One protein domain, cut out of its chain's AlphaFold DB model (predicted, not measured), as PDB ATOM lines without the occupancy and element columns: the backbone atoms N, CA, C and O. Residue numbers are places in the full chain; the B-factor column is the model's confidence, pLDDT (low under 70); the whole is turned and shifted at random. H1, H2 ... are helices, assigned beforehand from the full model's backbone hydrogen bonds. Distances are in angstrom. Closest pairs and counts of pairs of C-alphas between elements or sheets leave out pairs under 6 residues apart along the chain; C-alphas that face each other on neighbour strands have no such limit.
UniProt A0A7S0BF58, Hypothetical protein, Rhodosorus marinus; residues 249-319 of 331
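AT A GLANCE: This is residues 249 to 319 of the 331 residues of the protein "Hypothetical protein" of Rhodosorus marinus (UniProt A0A7S0BF58). Three helices stand side by side in an up-and-down bundle, each running against the one before it, with the centres of H1, H2 and H3 making a triangle. The long link from H1 to H2, residues 267 to 286, loops out along one side of the bundle before it comes back to begin H2, while a short link folds the printed part back from H2 into H3. The printed part has 71 residues, with three named helices in the order H1, H2, H3 and no named strand, and its class is all helix. It is compact, with a radius of gyration of the C-alphas of 11.0 A, and rounded, its C-alphas spanning 31 by 24 by 20 A.

HOW THE PARTS SIT: H1, residues 251 to 266, is the longest helix by residues. H3, residues 304 to 318, runs the same way as H1 at a shallow tilt of 12 degrees. These two touch, H3 with residues 306 to 310 alone, and their closest C-alphas are those of Asp 253 and Leu 306, 5.9 A apart. H2, residues 287 to 296, forms a helical hairpin with H1, running opposite ways at 38 degrees, a tilt only just steep. H1 touches H2 with residues 260 to 265 alone, and their closest C-alphas, those of Ile 264 and Arg 290, are 5.2 A apart. H2 and H3 form a second helical hairpin, opposite ways at a tilt of 34 degrees, only just shallow. They touch with 14 pairs of C-alphas within 8 A, the closest being those of Ala 291 and Ala 314 at 4.9 A. In H1, H2 and H3 every O i to N i+4 pair is within hydrogen-bond range.

IN THESE COORDINATES: H1 runs 21.1 A from C-alpha 251 at (50.853, 45.780, 0.495) to C-alpha 266 at (35.163, 57.111, 8.853). H3, residues 304 to 318, is 20.2 A long from first to last C-alpha and ends with C-alpha 318 at (28.668, 43.012, 16.494). H2, residues 287 to 296, is 14.3 A long and begins with C-alpha 287 at (29.425, 50.627, 13.031).

THE WHOLE: The two C-alphas farthest apart are those of Asp 250 and Asn 283, at 31.2 A. The printed part runs from residue 249 to 319 with no cut, and the C-alphas of Met 249 and Tyr 319 are 25.7 A apart. The link from H1 to H2 is long, with 20 residues, and the link from H2 to H3 is short, with 7. Mean pLDDT of the printed part is 83.6, and the model's confidence is under 70 at residues 267 to 268, 277 to 283 and 319.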
ATOM      1  N   MET A 249      51.148  41.329   6.786       93.12
ATOM      2  CA  MET A 249      50.368  41.604   5.578       93.12
ATOM      3  C   MET A 249      51.238  42.101   4.428       93.12
ATOM      4  O   MET A 249      52.134  42.931   4.615       93.12
ATOM      5  N   ASP A 250      50.891  41.667   3.217       93.25
ATOM      6  CA  ASP A 250      51.396  42.288   2.001       93.25
ATOM      7  C   ASP A 250      50.801  43.698   1.799       93.25
ATOM      8  O   ASP A 250      49.911  44.166   2.520       93.25
ATOM      9  N   ARG A 251      51.305  44.414   0.788       93.31
ATOM     10  CA  ARG A 251      50.853  45.780   0.495       93.31
ATOM     11  C   ARG A 251      49.371  45.833   0.114       93.31
ATOM     12  O   ARG A 251      48.708  46.805   0.467       93.31
ATOM     13  N   ARG A 252      48.865  44.850  -0.632       91.62
ATOM     14  CA  ARG A 252      47.482  44.832  -1.122       91.62
ATOM     15  C   ARG A 252      46.519  44.646   0.046       91.62
ATOM     16  O   ARG A 252      45.611  45.458   0.197       91.62
ATOM     17  N   ASP A 253      46.753  43.641   0.878       92.62
ATOM     18  CA  ASP A 253      45.944  43.333   2.053       92.62
ATOM     19  C   ASP A 253      45.949  44.478   3.054       92.62
ATOM     20  O   ASP A 253      44.896  44.855   3.562       92.62
ATOM     21  N   LEU A 254      47.105  45.105   3.282       94.50
ATOM     22  CA  LEU A 254      47.190  46.261   4.168       94.50
ATOM     23  C   LEU A 254      46.294  47.415   3.691       94.50
ATOM     24  O   LEU A 254      45.587  48.024   4.495       94.50
ATOM     25  N   TRP A 255      46.281  47.710   2.386       93.06
ATOM     26  CA  TRP A 255      45.394  48.734   1.821       93.06
ATOM     27  C   TRP A 255      43.918  48.350   1.917       93.06
ATOM     28  O   TRP A 255      43.089  49.214   2.204       93.06
ATOM     29  N   GLN A 256      43.589  47.074   1.715       93.00
ATOM     30  CA  GLN A 256      42.226  46.563   1.878       93.00
ATOM     31  C   GLN A 256      41.767  46.659   3.339       93.00
ATOM     32  O   GLN A 256      40.655  47.115   3.598       93.00
ATOM     33  N   ALA A 257      42.638  46.345   4.301       93.69
ATOM     34  CA  ALA A 257      42.366  46.502   5.726       93.69
ATOM     35  C   ALA A 257      42.135  47.975   6.097       93.69
ATOM     36  O   ALA A 257      41.162  48.293   6.778       93.69
ATOM     37  N   ILE A 258      42.978  48.896   5.606       93.56
ATOM     38  CA  ILE A 258      42.805  50.345   5.813       93.56
ATOM     39  C   ILE A 258      41.475  50.827   5.228       93.56
ATOM     40  O   ILE A 258      40.751  51.579   5.885       93.56
ATOM     41  N   ALA A 259      41.144  50.408   4.007       91.88
ATOM     42  CA  ALA A 259      39.884  50.763   3.369       91.88
ATOM     43  C   ALA A 259      38.686  50.210   4.157       91.88
ATOM     44  O   ALA A 259      37.746  50.956   4.419       91.88
ATOM     45  N   GLY A 260      38.750  48.956   4.615       92.06
ATOM     46  CA  GLY A 260      37.703  48.328   5.422       92.06
ATOM     47  C   GLY A 260      37.515  49.029   6.766       92.06
ATOM     48  O   GLY A 260      36.395  49.342   7.163       92.06
ATOM     49  N   PHE A 261      38.613  49.390   7.428       91.81
ATOM     50  CA  PHE A 261      38.579  50.201   8.642       91.81
ATOM     51  C   PHE A 261      37.928  51.572   8.398       91.81
ATOM     52  O   PHE A 261      37.076  52.002   9.174       91.81
ATOM     53  N   ASN A 262      38.298  52.271   7.321       90.75
ATOM     54  CA  ASN A 262      37.714  53.574   6.992       90.75
ATOM     55  C   ASN A 262      36.229  53.464   6.619       90.75
ATOM     56  O   ASN A 262      35.451  54.344   6.989       90.75
ATOM     57  N   PHE A 263      35.827  52.387   5.941       89.50
ATOM     58  CA  PHE A 263      34.425  52.076   5.685       89.50
ATOM     59  C   PHE A 263      33.650  51.978   7.006       89.50
ATOM     60  O   PHE A 263      32.674  52.699   7.204       89.50
ATOM     61  N   ILE A 264      34.148  51.191   7.965       87.62
ATOM     62  CA  ILE A 264      33.509  51.038   9.277       87.62
ATOM     63  C   ILE A 264      33.494  52.369  10.042       87.62
ATOM     64  O   ILE A 264      32.422  52.842  10.413       87.62
ATOM     65  N   PHE A 265      34.638  53.020  10.256       85.81
ATOM     66  CA  PHE A 265      34.756  54.090  11.258       85.81
ATOM     67  C   PHE A 265      34.717  55.525  10.718       85.81
ATOM     68  O   PHE A 265      34.430  56.438  11.488       85.81
ATOM     69  N   LYS A 266      34.994  55.758   9.428       77.88
ATOM     70  CA  LYS A 266      35.163  57.111   8.853       77.88
ATOM     71  C   LYS A 266      34.188  57.451   7.716       77.88
ATOM     72  O   LYS A 266      34.403  58.453   7.045       77.88
ATOM     73  N   ARG A 267      33.138  56.644   7.495       67.12
ATOM     74  CA  ARG A 267      32.222  56.759   6.335       67.12
ATOM     75  C   ARG A 267      32.981  56.790   4.995       67.12
ATOM     76  O   ARG A 267      32.779  57.675   4.173       67.12
ATOM     77  N   GLY A 268      33.900  55.842   4.805       64.00
ATOM     78  CA  GLY A 268      34.566  55.620   3.517       64.00
ATOM     79  C   GLY A 268      33.724  54.783   2.549       64.00
ATOM     80  O   GLY A 268      32.689  54.246   2.930       64.00
ATOM     81  N   SER A 269      34.189  54.635   1.308       73.44
ATOM     82  CA  SER A 269      33.655  53.652   0.353       73.44
ATOM     83  C   SER A 269      34.122  52.234   0.701       73.44
ATOM     84  O   SER A 269      35.114  52.058   1.415       73.44
ATOM     85  N   LEU A 270      33.438  51.220   0.164       77.56
ATOM     86  CA  LEU A 270      33.907  49.837   0.257       77.56
ATOM     87  C   LEU A 270      35.319  49.685  -0.339       77.56
ATOM     88  O   LEU A 270      35.680  50.398  -1.284       77.56
ATOM     89  N   PRO A 271      36.123  48.742   0.180       81.56
ATOM     90  CA  PRO A 271      37.416  48.433  -0.409       81.56
ATOM     91  C   PRO A 271      37.293  47.965  -1.866       81.56
ATOM     92  O   PRO A 271      36.291  47.378  -2.275       81.56
ATOM     93  N   ARG A 272      38.328  48.203  -2.682       79.75
ATOM     94  CA  ARG A 272      38.287  47.831  -4.106       79.75
ATOM     95  C   ARG A 272      38.099  46.325  -4.277       79.75
ATOM     96  O   ARG A 272      38.891  45.546  -3.752       79.75
ATOM     97  N   GLY A 273      37.116  45.952  -5.091       76.19
ATOM     98  CA  GLY A 273      36.768  44.563  -5.383       76.19
ATOM     99  C   GLY A 273      35.759  43.955  -4.410       76.19
ATOM    100  O   GLY A 273      35.279  42.866  -4.692       76.19
ATOM    101  N   PHE A 274      35.417  44.640  -3.313       84.75
ATOM    102  CA  PHE A 274      34.320  44.244  -2.432       84.75
ATOM    103  C   PHE A 274      32.995  44.700  -3.052       84.75
ATOM    104  O   PHE A 274      32.903  45.823  -3.551       84.75
ATOM    105  N   SER A 275      31.968  43.853  -3.011       80.75
ATOM    106  CA  SER A 275      30.648  44.160  -3.575       80.75
ATOM    107  C   SER A 275      29.518  43.606  -2.712       80.75
ATOM    108  O   SER A 275      29.607  42.506  -2.179       80.75
ATOM    109  N   LEU A 276      28.441  44.379  -2.565       79.06
ATOM    110  CA  LEU A 276      27.225  43.933  -1.885       79.06
ATOM    111  C   LEU A 276      26.280  43.284  -2.896       79.06
ATOM    112  O   LEU A 276      26.126  43.785  -4.008       79.06
ATOM    113  N   SER A 277      25.625  42.193  -2.497       67.75
ATOM    114  CA  SER A 277      24.600  41.530  -3.312       67.75
ATOM    115  C   SER A 277      23.289  42.325  -3.386       67.75
ATOM    116  O   SER A 277      22.540  42.163  -4.345       67.75
ATOM    117  N   SER A 278      23.013  43.197  -2.407       61.06
ATOM    118  CA  SER A 278      21.861  44.108  -2.393       61.06
ATOM    119  C   SER A 278      22.070  45.305  -1.443       61.06
ATOM    120  O   SER A 278      22.689  45.172  -0.386       61.06
ATOM    121  N   GLY A 279      21.536  46.480  -1.814       62.38
ATOM    122  CA  GLY A 279      21.549  47.716  -1.008       62.38
ATOM    123  C   GLY A 279      22.753  48.648  -1.238       62.38
ATOM    124  O   GLY A 279      23.820  48.216  -1.672       62.38
ATOM    125  N   SER A 280      22.587  49.948  -0.944       63.78
ATOM    126  CA  SER A 280      23.686  50.926  -0.988       63.78
ATOM    127  C   SER A 280      24.423  50.978   0.353       63.78
ATOM    128  O   SER A 280      23.823  51.063   1.426       63.78
ATOM    129  N   ALA A 281      25.756  50.961   0.295       64.31
ATOM    130  CA  ALA A 281      26.603  51.036   1.483       64.31
ATOM    131  C   ALA A 281      26.451  52.375   2.242       64.31
ATOM    132  O   ALA A 281      26.744  52.458   3.435       64.31
ATOM    133  N   GLU A 282      25.946  53.406   1.559       62.56
ATOM    134  CA  GLU A 282      25.711  54.758   2.079       62.56
ATOM    135  C   GLU A 282      24.576  54.819   3.117       62.56
ATOM    136  O   GLU A 282      24.603  55.671   4.004       62.56
ATOM    137  N   ASN A 283      23.626  53.876   3.078       66.81
ATOM    138  CA  ASN A 283      22.468  53.871   3.979       66.81
ATOM    139  C   ASN A 283      22.763  53.255   5.363       66.81
ATOM    140  O   ASN A 283      21.930  53.326   6.271       66.81
ATOM    141  N   ILE A 284      23.944  52.660   5.565       74.38
ATOM    142  CA  ILE A 284      24.291  51.945   6.800       74.38
ATOM    143  C   ILE A 284      24.971  52.892   7.796       74.38
ATOM    144  O   ILE A 284      26.159  53.218   7.695       74.38
ATOM    145  N   THR A 285      24.220  53.331   8.806       71.56
ATOM    146  CA  THR A 285      24.671  54.394   9.721       71.56
ATOM    147  C   THR A 285      25.456  53.891  10.937       71.56
ATOM    148  O   THR A 285      26.333  54.619  11.416       71.56
ATOM    149  N   SER A 286      25.220  52.662  11.407       82.31
ATOM    150  CA  SER A 286      25.894  52.084  12.582       82.31
ATOM    151  C   SER A 286      27.235  51.418  12.237       82.31
ATOM    152  O   SER A 286      27.447  50.959  11.114       82.31
ATOM    153  N   PHE A 287      28.153  51.341  13.209       84.31
ATOM    154  CA  PHE A 287      29.425  50.627  13.031       84.31
ATOM    155  C   PHE A 287      29.247  49.122  12.878       84.31
ATOM    156  O   PHE A 287      29.846  48.553  11.973       84.31
ATOM    157  N   ALA A 288      28.396  48.506  13.702       83.81
ATOM    158  CA  ALA A 288      28.081  47.083  13.595       83.81
ATOM    159  C   ALA A 288      27.496  46.742  12.216       83.81
ATOM    160  O   ALA A 288      27.995  45.845  11.547       83.81
ATOM    161  N   GLY A 289      26.544  47.541  11.719       85.00
ATOM    162  CA  GLY A 289      25.967  47.327  10.391       85.00
ATOM    163  C   GLY A 289      27.003  47.456   9.271       85.00
ATOM    164  O   GLY A 289      27.006  46.657   8.336       85.00
ATOM    165  N   ARG A 290      27.918  48.436   9.352       86.56
ATOM    166  CA  ARG A 290      29.005  48.557   8.363       86.56
ATOM    167  C   ARG A 290      30.000  47.406   8.477       86.56
ATOM    168  O   ARG A 290      30.489  46.932   7.458       86.56
ATOM    169  N   ALA A 291      30.275  46.914   9.676       86.62
ATOM    170  CA  ALA A 291      31.116  45.740   9.857       86.62
ATOM    171  C   ALA A 291      30.478  44.485   9.229       86.62
ATOM    172  O   ALA A 291      31.132  43.800   8.447       86.62
ATOM    173  N   GLU A 292      29.188  44.238   9.465       85.94
ATOM    174  CA  GLU A 292      28.444  43.138   8.834       85.94
ATOM    175  C   GLU A 292      28.433  43.244   7.304       85.94
ATOM    176  O   GLU A 292      28.673  42.258   6.605       85.94
ATOM    177  N   ALA A 293      28.183  44.444   6.772       87.50
ATOM    178  CA  ALA A 293      28.197  44.690   5.335       87.50
ATOM    179  C   ALA A 293      29.581  44.440   4.726       87.50
ATOM    180  O   ALA A 293      29.683  43.809   3.676       87.50
ATOM    181  N   LEU A 294      30.650  44.874   5.402       88.38
ATOM    182  CA  LEU A 294      32.021  44.611   4.973       88.38
ATOM    183  C   LEU A 294      32.317  43.108   4.924       88.38
ATOM    184  O   LEU A 294      32.933  42.645   3.966       88.38
ATOM    185  N   MET A 295      31.862  42.353   5.929       88.00
ATOM    186  CA  MET A 295      32.044  40.902   5.971       88.00
ATOM    187  C   MET A 295      31.296  40.196   4.835       88.00
ATOM    188  O   MET A 295      31.863  39.308   4.202       88.00
ATOM    189  N   LYS A 296      30.063  40.620   4.524       87.44
ATOM    190  CA  LYS A 296      29.274  40.087   3.396       87.44
ATOM    191  C   LYS A 296      29.867  40.449   2.033       87.44
ATOM    192  O   LYS A 296      29.745  39.668   1.097       87.44
ATOM    193  N   ALA A 297      30.503  41.614   1.924       88.50
ATOM    194  CA  ALA A 297      31.075  42.110   0.674       88.50
ATOM    195  C   ALA A 297      32.472  41.550   0.355       88.50
ATOM    196  O   ALA A 297      33.054  41.899  -0.673       88.50
ATOM    197  N   MET A 298      33.043  40.736   1.245       87.25
ATOM    198  CA  MET A 298      34.432  40.306   1.153       87.25
ATOM    199  C   MET A 298      34.654  39.284   0.024       87.25
ATOM    200  O   MET A 298      34.026  38.224   0.033       87.25
ATOM    201  N   PRO A 299      35.591  39.530  -0.913       85.62
ATOM    202  CA  PRO A 299      35.863  38.604  -2.007       85.62
ATOM    203  C   PRO A 299      36.332  37.232  -1.500       85.62
ATOM    204  O   PRO A 299      37.205  37.192  -0.618       85.62
ATOM    205  N   PRO A 300      35.863  36.112  -2.088       84.06
ATOM    206  CA  PRO A 300      36.302  34.763  -1.723       84.06
ATOM    207  C   PRO A 300      37.826  34.586  -1.747       84.06
ATOM    208  O   PRO A 300      38.387  33.931  -0.870       84.06
ATOM    209  N   GLN A 301      38.500  35.244  -2.690       86.38
ATOM    210  CA  GLN A 301      39.949  35.232  -2.900       86.38
ATOM    211  C   GLN A 301      40.752  36.132  -1.942       86.38
ATOM    212  O   GLN A 301      41.969  36.232  -2.082       86.38
ATOM    213  N   SER A 302      40.105  36.818  -0.995       87.88
ATOM    214  CA  SER A 302      40.815  37.604   0.023       87.88
ATOM    215  C   SER A 302      41.683  36.692   0.887       87.88
ATOM    216  O   SER A 302      41.270  35.572   1.222       87.88
ATOM    217  N   SER A 303      42.869  37.169   1.269       90.94
ATOM    218  CA  SER A 303      43.787  36.382   2.088       90.94
ATOM    219  C   SER A 303      43.166  36.024   3.440       90.94
ATOM    220  O   SER A 303      42.289  36.721   3.965       90.94
ATOM    221  N   HIS A 304      43.640  34.925   4.029       90.12
ATOM    222  CA  HIS A 304      43.194  34.497   5.352       90.12
ATOM    223  C   HIS A 304      43.469  35.564   6.423       90.12
ATOM    224  O   HIS A 304      42.622  35.816   7.276       90.12
ATOM    225  N   LEU A 305      44.616  36.245   6.344       89.06
ATOM    226  CA  LEU A 305      45.011  37.263   7.314       89.06
ATOM    227  C   LEU A 305      44.117  38.511   7.242       89.06
ATOM    228  O   LEU A 305      43.696  39.023   8.278       89.06
ATOM    229  N   LEU A 306      43.778  38.973   6.033       90.25
ATOM    230  CA  LEU A 306      42.836  40.079   5.839       90.25
ATOM    231  C   LEU A 306      41.449  39.732   6.397       90.25
ATOM    232  O   LEU A 306      40.866  40.535   7.129       90.25
ATOM    233  N   LYS A 307      40.954  38.524   6.089       89.50
ATOM    234  CA  LYS A 307      39.690  37.992   6.622       89.50
ATOM    235  C   LYS A 307      39.692  37.995   8.147       89.50
ATOM    236  O   LYS A 307      38.778  38.546   8.747       89.50
ATOM    237  N   MET A 308      40.734  37.434   8.761       91.12
ATOM    238  CA  MET A 308      40.868  37.334  10.214       91.12
ATOM    239  C   MET A 308      40.856  38.711  10.891       91.12
ATOM    240  O   MET A 308      40.099  38.913  11.836       91.12
ATOM    241  N   VAL A 309      41.647  39.673  10.402       91.88
ATOM    242  CA  VAL A 309      41.728  41.016  11.007       91.88
ATOM    243  C   VAL A 309      40.397  41.753  10.922       91.88
ATOM    244  O   VAL A 309      39.929  42.296  11.923       91.88
ATOM    245  N   LEU A 310      39.764  41.767   9.746       91.06
ATOM    246  CA  LEU A 310      38.471  42.430   9.578       91.06
ATOM    247  C   LEU A 310      37.366  41.723  10.366       91.06
ATOM    248  O   LEU A 310      36.520  42.404  10.941       91.06
ATOM    249  N   PHE A 311      37.410  40.390  10.459       89.56
ATOM    250  CA  PHE A 311      36.475  39.621  11.273       89.56
ATOM    251  C   PHE A 311      36.620  39.941  12.761       89.56
ATOM    252  O   PHE A 311      35.622  40.237  13.396       89.56
ATOM    253  N   GLN A 312      37.836  39.980  13.310       89.31
ATOM    254  CA  GLN A 312      38.053  40.312  14.725       89.31
ATOM    255  C   GLN A 312      37.619  41.744  15.068       89.31
ATOM    256  O   GLN A 312      37.078  41.991  16.144       89.31
ATOM    257  N   ILE A 313      37.814  42.696  14.146       90.00
ATOM    258  CA  ILE A 313      37.275  44.057  14.289       90.00
ATOM    259  C   ILE A 313      35.740  44.030  14.260       90.00
ATOM    260  O   ILE A 313      35.102  44.706  15.063       90.00
ATOM    261  N   ALA A 314      35.145  43.271  13.337       86.56
ATOM    262  CA  ALA A 314      33.699  43.183  13.178       86.56
ATOM    263  C   ALA A 314      33.021  42.493  14.365       86.56
ATOM    264  O   ALA A 314      32.062  43.026  14.910       86.56
ATOM    265  N   GLU A 315      33.542  41.351  14.803       84.56
ATOM    266  CA  GLU A 315      33.050  40.574  15.938       84.56
ATOM    267  C   GLU A 315      33.005  41.426  17.208       84.56
ATOM    268  O   GLU A 315      31.979  41.472  17.884       84.56
ATOM    269  N   PHE A 316      34.069  42.192  17.465       84.62
ATOM    270  CA  PHE A 316      34.142  43.128  18.586       84.62
ATOM    271  C   PHE A 316      33.037  44.203  18.548       84.62
ATOM    272  O   PHE A 316      32.596  44.677  19.592       84.62
ATOM    273  N   LEU A 317      32.574  44.597  17.355       82.50
ATOM    274  CA  LEU A 317      31.493  45.573  17.178       82.50
ATOM    275  C   LEU A 317      30.090  44.942  17.190       82.50
ATOM    276  O   LEU A 317      29.141  45.613  17.590       82.50
ATOM    277  N   ILE A 318      29.953  43.704  16.705       76.06
ATOM    278  CA  ILE A 318      28.668  43.012  16.494       76.06
ATOM    279  C   ILE A 318      28.215  42.265  17.749       76.06
ATOM    280  O   ILE A 318      27.021  42.244  18.040       76.06
ATOM    281  N   TYR A 319      29.148  41.678  18.503       67.44
ATOM    282  CA  TYR A 319      28.855  40.895  19.702       67.44
ATOM    283  C   TYR A 319      29.333  41.627  20.965       67.44
ATOM    284  O   TYR A 319      30.347  41.266  21.567       67.44
TER     285      TYR A 319